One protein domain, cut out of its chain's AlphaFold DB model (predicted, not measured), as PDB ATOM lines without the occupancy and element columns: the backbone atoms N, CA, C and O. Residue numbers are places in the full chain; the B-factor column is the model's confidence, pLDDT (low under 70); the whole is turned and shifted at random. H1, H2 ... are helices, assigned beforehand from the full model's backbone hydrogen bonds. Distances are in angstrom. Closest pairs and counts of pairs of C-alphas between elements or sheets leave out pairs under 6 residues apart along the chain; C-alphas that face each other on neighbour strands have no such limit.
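Overview. This is residues 13 to 104 of the 105 residues of the protein "Transposase domain" of Nitrosomonas sp. Nm132 (UniProt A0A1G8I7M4). Four short, crossed helices, H1 to H4, make the body, and residues 89 to 104, of which 89 to 102 belong to H5, stick out as an arm. The printed part has 92 residues, five named helices, H1 to H5 in order, and no named strand: all helix. It is only just loose, close to compact, with a radius of gyration of the C-alphas of 15.1 A, and spans 51 by 30 by 26 A.

Along the chain. H1, residues 19 to 31, begins at C-alpha 19 (298.401, 368.866, 382.444). H2 is residues 37 to 46, H3 48 to 53, H4 65 to 76. H5, residues 80 to 102, 33.4 A long, ends at C-alpha 102 (297.081, 401.857, 395.165).

Arrangement. H1 and H4 touch about perpendicular at 81 degrees, closest C-alphas Leu 22 and Arg 72, 6.0 A. H2, the hub, touches H1, H4 and, only at the corner, H3. Every O i to N i+4 pair is within hydrogen-bond range in H1 to H4, 18 of 19 in H5.

Size, cuts and confidence. The printed part has no cut. The H3 to H4 link is long. pLDDT is under 70 at residues 13 to 15, 94 and 96 to 104.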
ATOM      1  N   GLY A  13     292.019 355.791 380.270       41.38
ATOM      2  CA  GLY A  13     292.397 354.799 381.296       41.38
ATOM      3  C   GLY A  13     293.039 355.207 382.643       41.38
ATOM      4  O   GLY A  13     292.730 354.543 383.628       41.38
ATOM      5  N   ARG A  14     293.841 356.292 382.713       44.03
ATOM      6  CA  ARG A  14     294.569 356.900 383.886       44.03
ATOM      7  C   ARG A  14     295.893 356.259 384.417       44.03
ATOM      8  O   ARG A  14     296.016 355.039 384.410       44.03
ATOM      9  N   PRO A  15     296.815 357.059 385.040       52.25
ATOM     10  CA  PRO A  15     296.920 358.521 385.022       52.25
ATOM     11  C   PRO A  15     298.270 358.993 384.451       52.25
ATOM     12  O   PRO A  15     299.309 358.938 385.110       52.25
ATOM     13  N   SER A  16     298.245 359.574 383.250       73.81
ATOM     14  CA  SER A  16     299.206 360.639 382.955       73.81
ATOM     15  C   SER A  16     298.997 361.747 383.992       73.81
ATOM     16  O   SER A  16     297.855 362.025 384.368       73.81
ATOM     17  N   ILE A  17     300.078 362.356 384.487       83.88
ATOM     18  CA  ILE A  17     299.976 363.502 385.403       83.88
ATOM     19  C   ILE A  17     299.090 364.550 384.717       83.88
ATOM     20  O   ILE A  17     299.383 364.882 383.561       83.88
ATOM     21  N   PRO A  18     298.017 365.046 385.365       87.38
ATOM     22  CA  PRO A  18     297.128 365.994 384.714       87.38
ATOM     23  C   PRO A  18     297.906 367.237 384.243       87.38
ATOM     24  O   PRO A  18     298.760 367.731 384.996       87.38
ATOM     25  N   PRO A  19     297.663 367.739 383.018       86.38
ATOM     26  CA  PRO A  19     298.401 368.866 382.444       86.38
ATOM     27  C   PRO A  19     298.464 370.095 383.357       86.38
ATOM     28  O   PRO A  19     299.505 370.734 383.485       86.38
ATOM     29  N   GLU A  20     297.378 370.401 384.059       86.81
ATOM     30  CA  GLU A  20     297.300 371.492 385.021       86.81
ATOM     31  C   GLU A  20     298.240 371.295 386.218       86.81
ATOM     32  O   GLU A  20     298.858 372.259 386.673       86.81
ATOM     33  N   ARG A  21     298.432 370.056 386.694       92.56
ATOM     34  CA  ARG A  21     299.379 369.760 387.780       92.56
ATOM     35  C   ARG A  21     300.828 369.937 387.311       92.56
ATOM     36  O   ARG A  21     301.641 370.495 388.047       92.56
ATOM     37  N   LEU A  22     301.135 369.555 386.067       92.50
ATOM     38  CA  LEU A  22     302.448 369.774 385.438       92.50
ATOM     39  C   LEU A  22     302.768 371.264 385.262       92.50
ATOM     40  O   LEU A  22     303.891 371.684 385.551       92.50
ATOM     41  N   LEU A  23     301.793 372.071 384.824       91.44
ATOM     42  CA  LEU A  23     301.955 373.523 384.683       91.44
ATOM     43  C   LEU A  23     302.202 374.192 386.034       91.44
ATOM     44  O   LEU A  23     303.131 374.985 386.158       91.44
ATOM     45  N   ARG A  24     301.417 373.845 387.060       93.50
ATOM     46  CA  ARG A  24     301.595 374.392 388.414       93.50
ATOM     47  C   ARG A  24     302.945 374.005 389.012       93.50
ATOM     48  O   ARG A  24     303.640 374.862 389.545       93.50
ATOM     49  N   ALA A  25     303.358 372.748 388.876       95.56
ATOM     50  CA  ALA A  25     304.673 372.306 389.334       95.56
ATOM     51  C   ALA A  25     305.814 373.016 388.577       95.56
ATOM     52  O   ALA A  25     306.779 373.467 389.192       95.56
ATOM     53  N   SER A  26     305.678 373.197 387.259       93.81
ATOM     54  CA  SER A  26     306.643 373.960 386.451       93.81
ATOM     55  C   SER A  26     306.698 375.435 386.868       93.81
ATOM     56  O   SER A  26     307.771 376.029 386.915       93.81
ATOM     57  N   LEU A  27     305.557 376.023 387.237       93.25
ATOM     58  CA  LEU A  27     305.493 377.377 387.775       93.25
ATOM     59  C   LEU A  27     306.202 377.480 389.134       93.25
ATOM     60  O   LEU A  27     306.995 378.399 389.315       93.25
ATOM     61  N   LEU A  28     306.000 376.523 390.052       95.50
ATOM     62  CA  LEU A  28     306.765 376.460 391.308       95.50
ATOM     63  C   LEU A  28     308.271 376.412 391.042       95.50
ATOM     64  O   LEU A  28     309.038 377.113 391.698       95.50
ATOM     65  N   GLN A  29     308.691 375.610 390.063       94.62
ATOM     66  CA  GLN A  29     310.100 375.481 389.713       94.62
ATOM     67  C   GLN A  29     310.714 376.820 389.290       94.62
ATOM     68  O   GLN A  29     311.801 377.163 389.756       94.62
ATOM     69  N   VAL A  30     310.005 377.585 388.454       91.81
ATOM     70  CA  VAL A  30     310.438 378.912 387.993       91.81
ATOM     71  C   VAL A  30     310.403 379.935 389.132       91.81
ATOM     72  O   VAL A  30     311.410 380.593 389.377       91.81
ATOM     73  N   LEU A  31     309.287 380.045 389.858       91.44
ATOM     74  CA  LEU A  31     309.094 381.063 390.901       91.44
ATOM     75  C   LEU A  31     310.072 380.908 392.070       91.44
ATOM     76  O   LEU A  31     310.583 381.898 392.583       91.44
ATOM     77  N   PHE A  32     310.362 379.670 392.473       94.31
ATOM     78  CA  PHE A  32     311.243 379.379 393.605       94.31
ATOM     79  C   PHE A  32     312.660 378.978 393.183       94.31
ATOM     80  O   PHE A  32     313.457 378.559 394.020       94.31
ATOM     81  N   THR A  33     312.998 379.112 391.895       94.94
ATOM     82  CA  THR A  33     314.337 378.808 391.358       94.94
ATOM     83  C   THR A  33     314.817 377.393 391.744       94.94
ATOM     84  O   THR A  33     315.989 377.163 392.062       94.94
ATOM     85  N   ILE A  34     313.909 376.409 391.730       95.81
ATOM     86  CA  ILE A  34     314.226 375.024 392.102       95.81
ATOM     87  C   ILE A  34     315.073 374.397 390.990       95.81
ATOM     88  O   ILE A  34     314.659 374.298 389.834       95.81
ATOM     89  N   ARG A  35     316.289 373.964 391.339       92.75
ATOM     90  CA  ARG A  35     317.357 373.679 390.367       92.75
ATOM     91  C   ARG A  35     317.186 372.374 389.589       92.75
ATOM     92  O   ARG A  35     317.856 372.194 388.579       92.75
ATOM     93  N   SER A  36     316.314 371.466 390.026       95.81
ATOM     94  CA  SER A  36     316.042 370.212 389.315       95.81
ATOM     95  C   SER A  36     314.623 369.707 389.550       95.81
ATOM     96  O   SER A  36     314.008 369.998 390.572       95.81
ATOM     97  N   GLU A  37     314.113 368.902 388.619       95.88
ATOM     98  CA  GLU A  37     312.792 368.275 388.753       95.88
ATOM     99  C   GLU A  37     312.756 367.229 389.864       95.88
ATOM    100  O   GLU A  37     311.740 367.065 390.529       95.88
ATOM    101  N   ARG A  38     313.887 366.560 390.115       96.38
ATOM    102  CA  ARG A  38     314.026 365.672 391.267       96.38
ATOM    103  C   ARG A  38     313.836 366.443 392.571       96.38
ATOM    104  O   ARG A  38     313.013 366.044 393.386       96.38
ATOM    105  N   GLN A  39     314.527 367.575 392.727       97.19
ATOM    106  CA  GLN A  39     314.319 368.447 393.882       97.19
ATOM    107  C   GLN A  39     312.886 368.971 393.939       97.19
ATOM    108  O   GLN A  39     312.323 369.040 395.020       97.19
ATOM    109  N   LEU A  40     312.278 369.349 392.814       97.62
ATOM    110  CA  LEU A  40     310.885 369.803 392.786       97.62
ATOM    111  C   LEU A  40     309.935 368.730 393.333       97.62
ATOM    112  O   LEU A  40     309.128 369.029 394.206       97.62
ATOM    113  N   VAL A  41     310.063 367.493 392.854       96.38
ATOM    114  CA  VAL A  41     309.275 366.346 393.322       96.38
ATOM    115  C   VAL A  41     309.504 366.088 394.812       96.38
ATOM    116  O   VAL A  41     308.536 365.928 395.546       96.38
ATOM    117  N   GLU A  42     310.753 366.135 395.280       96.81
ATOM    118  CA  GLU A  42     311.079 366.013 396.707       96.81
ATOM    119  C   GLU A  42     310.441 367.142 397.540       96.81
ATOM    120  O   GLU A  42     309.869 366.884 398.594       96.81
ATOM    121  N   HIS A  43     310.454 368.394 397.068       96.94
ATOM    122  CA  HIS A  43     309.766 369.482 397.771       96.94
ATOM    123  C   HIS A  43     308.248 369.282 397.788       96.94
ATOM    124  O   HIS A  43     307.623 369.589 398.796       96.94
ATOM    125  N   ILE A  44     307.646 368.783 396.705       97.12
ATOM    126  CA  ILE A  44     306.206 368.487 396.659       97.12
ATOM    127  C   ILE A  44     305.850 367.367 397.649       97.12
ATOM    128  O   ILE A  44     304.800 367.443 398.277       97.12
ATOM    129  N   GLU A  45     306.722 366.372 397.837       95.88
ATOM    130  CA  GLU A  45     306.525 365.286 398.810       95.88
ATOM    131  C   GLU A  45     306.389 365.817 400.242       95.88
ATOM    132  O   GLU A  45     305.441 365.466 400.943       95.88
ATOM    133  N   TYR A  46     307.297 366.702 400.663       94.56
ATOM    134  CA  TYR A  46     307.389 367.121 402.066       94.56
ATOM    135  C   TYR A  46     306.703 368.458 402.379       94.56
ATOM    136  O   TYR A  46     306.389 368.732 403.538       94.56
ATOM    137  N   ASN A  47     306.468 369.315 401.383       96.25
ATOM    138  CA  ASN A  47     305.862 370.629 401.584       96.25
ATOM    139  C   ASN A  47     304.362 370.601 401.263       96.25
ATOM    140  O   ASN A  47     303.953 370.638 400.100       96.25
ATOM    141  N   LEU A  48     303.534 370.627 402.312       95.44
ATOM    142  CA  LEU A  48     302.072 370.628 402.200       95.44
ATOM    143  C   LEU A  48     301.523 371.784 401.350       95.44
ATOM    144  O   LEU A  48     300.548 371.588 400.627       95.44
ATOM    145  N   LEU A  49     302.153 372.965 401.383       96.81
ATOM    146  CA  LEU A  49     301.737 374.096 400.551       96.81
ATOM    147  C   LEU A  49     301.970 373.797 399.069       96.81
ATOM    148  O   LEU A  49     301.115 374.099 398.238       96.81
ATOM    149  N   TYR A  50     303.106 373.184 398.730       96.88
ATOM    150  CA  TYR A  50     303.407 372.824 397.344       96.88
ATOM    151  C   TYR A  50     302.458 371.735 396.863       96.88
ATOM    152  O   TYR A  50     301.921 371.850 395.764       96.88
ATOM    153  N   ARG A  51     302.182 370.742 397.712       96.44
ATOM    154  CA  ARG A  51     301.183 369.693 397.483       96.44
ATOM    155  C   ARG A  51     299.801 370.257 397.169       96.44
ATOM    156  O   ARG A  51     299.235 369.949 396.119       96.44
ATOM    157  N   TRP A  52     299.302 371.135 398.038       95.69
ATOM    158  CA  TRP A  52     298.031 371.826 397.847       95.69
ATOM    159  C   TRP A  52     298.024 372.626 396.541       95.69
ATOM    160  O   TRP A  52     297.093 372.506 395.744       95.69
ATOM    161  N   PHE A  53     299.092 373.384 396.280       95.94
ATOM    162  CA  PHE A  53     299.197 374.220 395.089       95.94
ATOM    163  C   PHE A  53     299.111 373.391 393.805       95.94
ATOM    164  O   PHE A  53     298.315 373.695 392.913       95.94
ATOM    165  N   VAL A  54     299.864 372.291 393.720       95.38
ATOM    166  CA  VAL A  54     299.825 371.396 392.554       95.38
ATOM    167  C   VAL A  54     298.571 370.518 392.505       95.38
ATOM    168  O   VAL A  54     298.407 369.755 391.558       95.38
ATOM    169  N   GLY A  55     297.658 370.640 393.474       93.56
ATOM    170  CA  GLY A  55     296.375 369.941 393.495       93.56
ATOM    171  C   GLY A  55     296.471 368.466 393.886       93.56
ATOM    172  O   GLY A  55     295.636 367.677 393.442       93.56
ATOM    173  N   LEU A  56     297.488 368.089 394.664       94.25
ATOM    174  CA  LEU A  56     297.606 366.768 395.279       94.25
ATOM    175  C   LEU A  56     296.897 366.755 396.641       94.25
ATOM    176  O   LEU A  56     297.020 367.701 397.422       94.25
ATOM    177  N   GLY A  57     296.178 365.667 396.938       91.31
ATOM    178  CA  GLY A  57     295.622 365.430 398.281       91.31
ATOM    179  C   GLY A  57     296.726 365.215 399.323       91.31
ATOM    180  O   GLY A  57     297.879 365.050 398.949       91.31
ATOM    181  N   ILE A  58     296.425 365.183 400.622       89.38
ATOM    182  CA  ILE A  58     297.458 364.936 401.656       89.38
ATOM    183  C   ILE A  58     298.034 363.513 401.536       89.38
ATOM    184  O   ILE A  58     299.249 363.358 401.553       89.38
ATOM    185  N   ASP A  59     297.184 362.513 401.290       89.94
ATOM    186  CA  ASP A  59     297.572 361.091 401.262       89.94
ATOM    187  C   ASP A  59     297.887 360.544 399.852       89.94
ATOM    188  O   ASP A  59     298.080 359.346 399.661       89.94
ATOM    189  N   GLU A  60     297.891 361.398 398.825       92.56
ATOM    190  CA  GLU A  60     298.168 360.974 397.442       92.56
ATOM    191  C   GLU A  60     299.673 360.638 397.256       92.56
ATOM    192  O   GLU A  60     300.543 361.228 397.890       92.56
ATOM    193  N   ALA A  61     300.054 359.720 396.373       91.88
ATOM    194  CA  ALA A  61     301.481 359.545 396.069       91.88
ATOM    195  C   ALA A  61     301.976 360.682 395.155       91.88
ATOM    196  O   ALA A  61     301.282 361.047 394.200       91.88
ATOM    197  N   VAL A  62     303.171 361.233 395.401       93.50
ATOM    198  CA  VAL A  62     303.806 362.131 394.422       93.50
ATOM    199  C   VAL A  62     304.321 361.318 393.233       93.50
ATOM    200  O   VAL A  62     304.607 360.123 393.319       93.50
ATOM    201  N   TRP A  63     304.404 361.968 392.077       92.06
ATOM    202  CA  TRP A  63     304.875 361.360 390.840       92.06
ATOM    203  C   TRP A  63     306.366 361.036 390.887       92.06
ATOM    204  O   TRP A  63     307.164 361.763 391.476       92.06
ATOM    205  N   ASN A  64     306.773 359.999 390.158       92.38
ATOM    206  CA  ASN A  64     308.188 359.775 389.894       92.38
ATOM    207  C   ASN A  64     308.764 360.924 389.040       92.38
ATOM    208  O   ASN A  64     308.145 361.331 388.054       92.38
ATOM    209  N   TYR A  65     309.966 361.411 389.374       92.00
ATOM    210  CA  TYR A  65     310.588 362.538 388.665       92.00
ATOM    211  C   TYR A  65     310.758 362.277 387.162       92.00
ATOM    212  O   TYR A  65     310.537 363.181 386.368       92.00
ATOM    213  N   SER A  66     311.083 361.048 386.749       91.69
ATOM    214  CA  SER A  66     311.258 360.723 385.328       91.69
ATOM    215  C   SER A  66     309.931 360.762 384.566       91.69
ATOM    216  O   SER A  66     309.875 361.231 383.428       91.69
ATOM    217  N   THR A  67     308.840 360.336 385.214       90.75
ATOM    218  CA  THR A  67     307.479 360.458 384.686       90.75
ATOM    219  C   THR A  67     307.069 361.923 384.586       90.75
ATOM    220  O   THR A  67     306.458 362.313 383.593       90.75
ATOM    221  N   PHE A  68     307.427 362.745 385.576       92.88
ATOM    222  CA  PHE A  68     307.209 364.188 385.528       92.88
ATOM    223  C   PHE A  68     307.924 364.823 384.333       92.88
ATOM    224  O   PHE A  68     307.253 365.437 383.507       92.88
ATOM    225  N   THR A  69     309.231 364.586 384.178       92.12
ATOM    226  CA  THR A  69     310.039 365.122 383.071       92.12
ATOM    227  C   THR A  69     309.433 364.787 381.711       92.12
ATOM    228  O   THR A  69     309.173 365.679 380.909       92.12
ATOM    229  N   GLN A  70     309.124 363.510 381.461       90.88
ATOM    230  CA  GLN A  70     308.593 363.073 380.165       90.88
ATOM    231  C   GLN A  70     307.242 363.715 379.833       90.88
ATOM    232  O   GLN A  70     306.993 364.102 378.689       90.88
ATOM    233  N   ASN A  71     306.351 363.830 380.822       89.06
ATOM    234  CA  ASN A  71     305.042 364.436 380.599       89.06
ATOM    235  C   ASN A  71     305.127 365.959 380.487       89.06
ATOM    236  O   ASN A  71     304.422 366.540 379.663       89.06
ATOM    237  N   ARG A  72     306.014 366.602 381.254       89.75
ATOM    238  CA  ARG A  72     306.305 368.031 381.128       89.75
ATOM    239  C   ARG A  72     306.851 368.345 379.740       89.75
ATOM    240  O   ARG A  72     306.341 369.255 379.103       89.75
ATOM    241  N   ASP A  73     307.820 367.588 379.240       89.25
ATOM    242  CA  ASP A  73     308.410 367.843 377.921       89.25
ATOM    243  C   ASP A  73     307.373 367.672 376.803       89.25
ATOM    244  O   ASP A  73     307.285 368.506 375.901       89.25
ATOM    245  N   ARG A  74     306.498 366.661 376.907       85.44
ATOM    246  CA  ARG A  74     305.350 366.498 375.998       85.44
ATOM    247  C   ARG A  74     304.378 367.679 376.075       85.44
ATOM    248  O   ARG A  74     303.854 368.111 375.050       85.44
ATOM    249  N   LEU A  75     304.129 368.190 377.280       84.38
ATOM    250  CA  LEU A  75     303.250 369.333 377.511       84.38
ATOM    251  C   LEU A  75     303.850 370.639 376.980       84.38
ATOM    252  O   LEU A  75     303.152 371.415 376.347       84.38
ATOM    253  N   LEU A  76     305.137 370.892 377.206       81.19
ATOM    254  CA  LEU A  76     305.817 372.095 376.719       81.19
ATOM    255  C   LEU A  76     306.059 372.048 375.205       81.19
ATOM    256  O   LEU A  76     306.101 373.091 374.560       81.19
ATOM    257  N   GLY A  77     306.187 370.847 374.634       78.44
ATOM    258  CA  GLY A  77     306.268 370.639 373.190       78.44
ATOM    259  C   GLY A  77     304.970 370.969 372.446       78.44
ATOM    260  O   GLY A  77     304.984 371.111 371.223       78.44
ATOM    261  N   ASN A  78     303.849 371.125 373.156       73.50
ATOM    262  CA  ASN A  78     302.597 371.593 372.578       73.50
ATOM    263  C   ASN A  78     302.397 373.104 372.831       73.50
ATOM    264  O   ASN A  78     302.961 373.695 373.751       73.50
ATOM    265  N   LYS A  79     301.578 373.768 372.002       71.62
ATOM    266  CA  LYS A  79     301.359 375.228 372.098       71.62
ATOM    267  C   LYS A  79     300.643 375.669 373.393       71.62
ATOM    268  O   LYS A  79     300.580 376.867 373.660       71.62
ATOM    269  N   MET A  80     300.118 374.739 374.201       71.44
ATOM    270  CA  MET A  80     299.320 375.033 375.401       71.44
ATOM    271  C   MET A  80     300.126 375.764 376.471       71.44
ATOM    272  O   MET A  80     299.658 376.741 377.054       71.44
ATOM    273  N   ALA A  81     301.357 375.310 376.710       72.19
ATOM    274  CA  ALA A  81     302.211 375.888 377.738       72.19
ATOM    275  C   ALA A  81     302.499 377.372 377.476       72.19
ATOM    276  O   ALA A  81     302.465 378.186 378.399       72.19
ATOM    277  N   GLY A  82     302.706 377.741 376.208       74.75
ATOM    278  CA  GLY A  82     302.927 379.127 375.802       74.75
ATOM    279  C   GLY A  82     301.763 380.048 376.174       74.75
ATOM    280  O   GLY A  82     301.992 381.132 376.714       74.75
ATOM    281  N   HIS A  83     300.521 379.611 375.955       80.06
ATOM    282  CA  HIS A  83     299.332 380.380 376.337       80.06
ATOM    283  C   HIS A  83     299.203 380.523 377.856       80.06
ATOM    284  O   HIS A  83     298.966 381.628 378.343       80.06
ATOM    285  N   PHE A  84     299.435 379.444 378.608       80.12
ATOM    286  CA  PHE A  84     299.382 379.482 380.070       80.12
ATOM    287  C   PHE A  84     300.396 380.472 380.660       80.12
ATOM    288  O   PHE A  84     300.018 381.376 381.402       80.12
ATOM    289  N   PHE A  85     301.680 380.355 380.298       78.12
ATOM    290  CA  PHE A  85     302.716 381.248 380.825       78.12
ATOM    291  C   PHE A  85     302.555 382.691 380.339       78.12
ATOM    292  O   PHE A  85     302.950 383.617 381.046       78.12
ATOM    293  N   THR A  86     301.959 382.908 379.165       84.81
ATOM    294  CA  THR A  86     301.588 384.257 378.718       84.81
ATOM    295  C   THR A  86     300.530 384.856 379.637       84.81
ATOM    296  O   THR A  86     300.761 385.938 380.166       84.81
ATOM    297  N   GLY A  87     299.462 384.115 379.942       84.00
ATOM    298  CA  GLY A  87     298.450 384.559 380.902       84.00
ATOM    299  C   GLY A  87     299.019 384.822 382.302       84.00
ATOM    300  O   GLY A  87     298.680 385.823 382.923       84.00
ATOM    301  N   VAL A  88     299.944 383.984 382.790       83.56
ATOM    302  CA  VAL A  88     300.620 384.218 384.084       83.56
ATOM    303  C   VAL A  88     301.437 385.516 384.073       83.56
ATOM    304  O   VAL A  88     301.361 386.286 385.028       83.56
ATOM    305  N   LYS A  89     302.192 385.793 383.002       82.88
ATOM    306  CA  LYS A  89     302.945 387.053 382.861       82.88
ATOM    307  C   LYS A  89     302.025 388.264 382.776       82.88
ATOM    308  O   LYS A  89     302.324 389.282 383.388       82.88
ATOM    309  N   GLU A  90     300.923 388.156 382.038       86.88
ATOM    310  CA  GLU A  90     299.924 389.219 381.964       86.88
ATOM    311  C   GLU A  90     299.375 389.508 383.360       86.88
ATOM    312  O   GLU A  90     299.475 390.642 383.815       86.88
ATOM    313  N   LEU A  91     298.907 388.493 384.092       82.19
ATOM    314  CA  LEU A  91     298.431 388.653 385.471       82.19
ATOM    315  C   LEU A  91     299.475 389.302 386.389       82.19
ATOM    316  O   LEU A  91     299.126 390.184 387.171       82.19
ATOM    317  N   ALA A  92     300.746 388.914 386.273       80.62
ATOM    318  CA  ALA A  92     301.829 389.528 387.036       80.62
ATOM    319  C   ALA A  92     302.014 391.011 386.669       80.62
ATOM    320  O   ALA A  92     302.053 391.855 387.562       80.62
ATOM    321  N   SER A  93     302.031 391.349 385.377       78.38
ATOM    322  CA  SER A  93     302.128 392.743 384.922       78.38
ATOM    323  C   SER A  93     300.933 393.591 385.366       78.38
ATOM    324  O   SER A  93     301.109 394.718 385.816       78.38
ATOM    325  N   TRP A  94     299.718 393.037 385.325       66.81
ATOM    326  CA  TRP A  94     298.523 393.689 385.858       66.81
ATOM    327  C   TRP A  94     298.631 393.899 387.367       66.81
ATOM    328  O   TRP A  94     298.254 394.962 387.848       66.81
ATOM    329  N   SER A  95     299.173 392.927 388.109       70.19
ATOM    330  CA  SER A  95     299.385 393.072 389.550       70.19
ATOM    331  C   SER A  95     300.370 394.201 389.868       70.19
ATOM    332  O   SER A  95     300.041 395.039 390.699       70.19
ATOM    333  N   GLU A  96     301.479 394.301 389.130       68.44
ATOM    334  CA  GLU A  96     302.499 395.348 389.274       68.44
ATOM    335  C   GLU A  96     301.934 396.745 388.947       68.44
ATOM    336  O   GLU A  96     302.033 397.675 389.749       68.44
ATOM    337  N   LEU A  97     301.217 396.870 387.824       59.62
ATOM    338  CA  LEU A  97     300.556 398.116 387.420       59.62
ATOM    339  C   LEU A  97     299.431 398.529 388.383       59.62
ATOM    340  O   LEU A  97     299.200 399.717 388.604       59.62
ATOM    341  N   SER A  98     298.714 397.561 388.958       59.91
ATOM    342  CA  SER A  98     297.642 397.826 389.925       59.91
ATOM    343  C   SER A  98     298.166 398.155 391.327       59.91
ATOM    344  O   SER A  98     297.544 398.958 392.022       59.91
ATOM    345  N   SER A  99     299.320 397.606 391.733       58.66
ATOM    346  CA  SER A  99     299.971 397.957 393.000       58.66
ATOM    347  C   SER A  99     300.511 399.386 392.988       58.66
ATOM    348  O   SER A  99     300.339 400.108 393.971       58.66
ATOM    349  N   ASP A 100     301.052 399.841 391.852       58.44
ATOM    350  CA  ASP A 100     301.512 401.226 391.677       58.44
ATOM    351  C   ASP A 100     300.363 402.246 391.765       58.44
ATOM    352  O   ASP A 100     300.565 403.392 392.180       58.44
ATOM    353  N   ALA A 101     299.140 401.837 391.411       56.38
ATOM    354  CA  ALA A 101     297.952 402.684 391.484       56.38
ATOM    355  C   ALA A 101     297.380 402.818 392.908       56.38
ATOM    356  O   ALA A 101     296.728 403.817 393.205       56.38
ATOM    357  N   GLN A 102     297.621 401.847 393.797       53.03
ATOM    358  CA  GLN A 102     297.081 401.857 395.165       53.03
ATOM    359  C   GLN A 102     297.994 402.541 396.193       53.03
ATOM    360  O   GLN A 102     297.517 402.919 397.259       53.03
ATOM    361  N   PHE A 103     299.278 402.753 395.887       50.56
ATOM    362  CA  PHE A 103     300.239 403.378 396.813       50.56
ATOM    363  C   PHE A 103     300.350 404.914 396.674       50.56
ATOM    364  O   PHE A 103     301.208 405.540 397.290       50.56
ATOM    365  N   LYS A 104     299.485 405.545 395.866       48.12
ATOM    366  CA  LYS A 104     299.365 407.011 395.752       48.12
ATOM    367  C   LYS A 104     298.017 407.496 396.298       48.12
ATOM    368  O   LYS A 104     297.168 407.953 395.540       48.12
TER     369      LYS A 104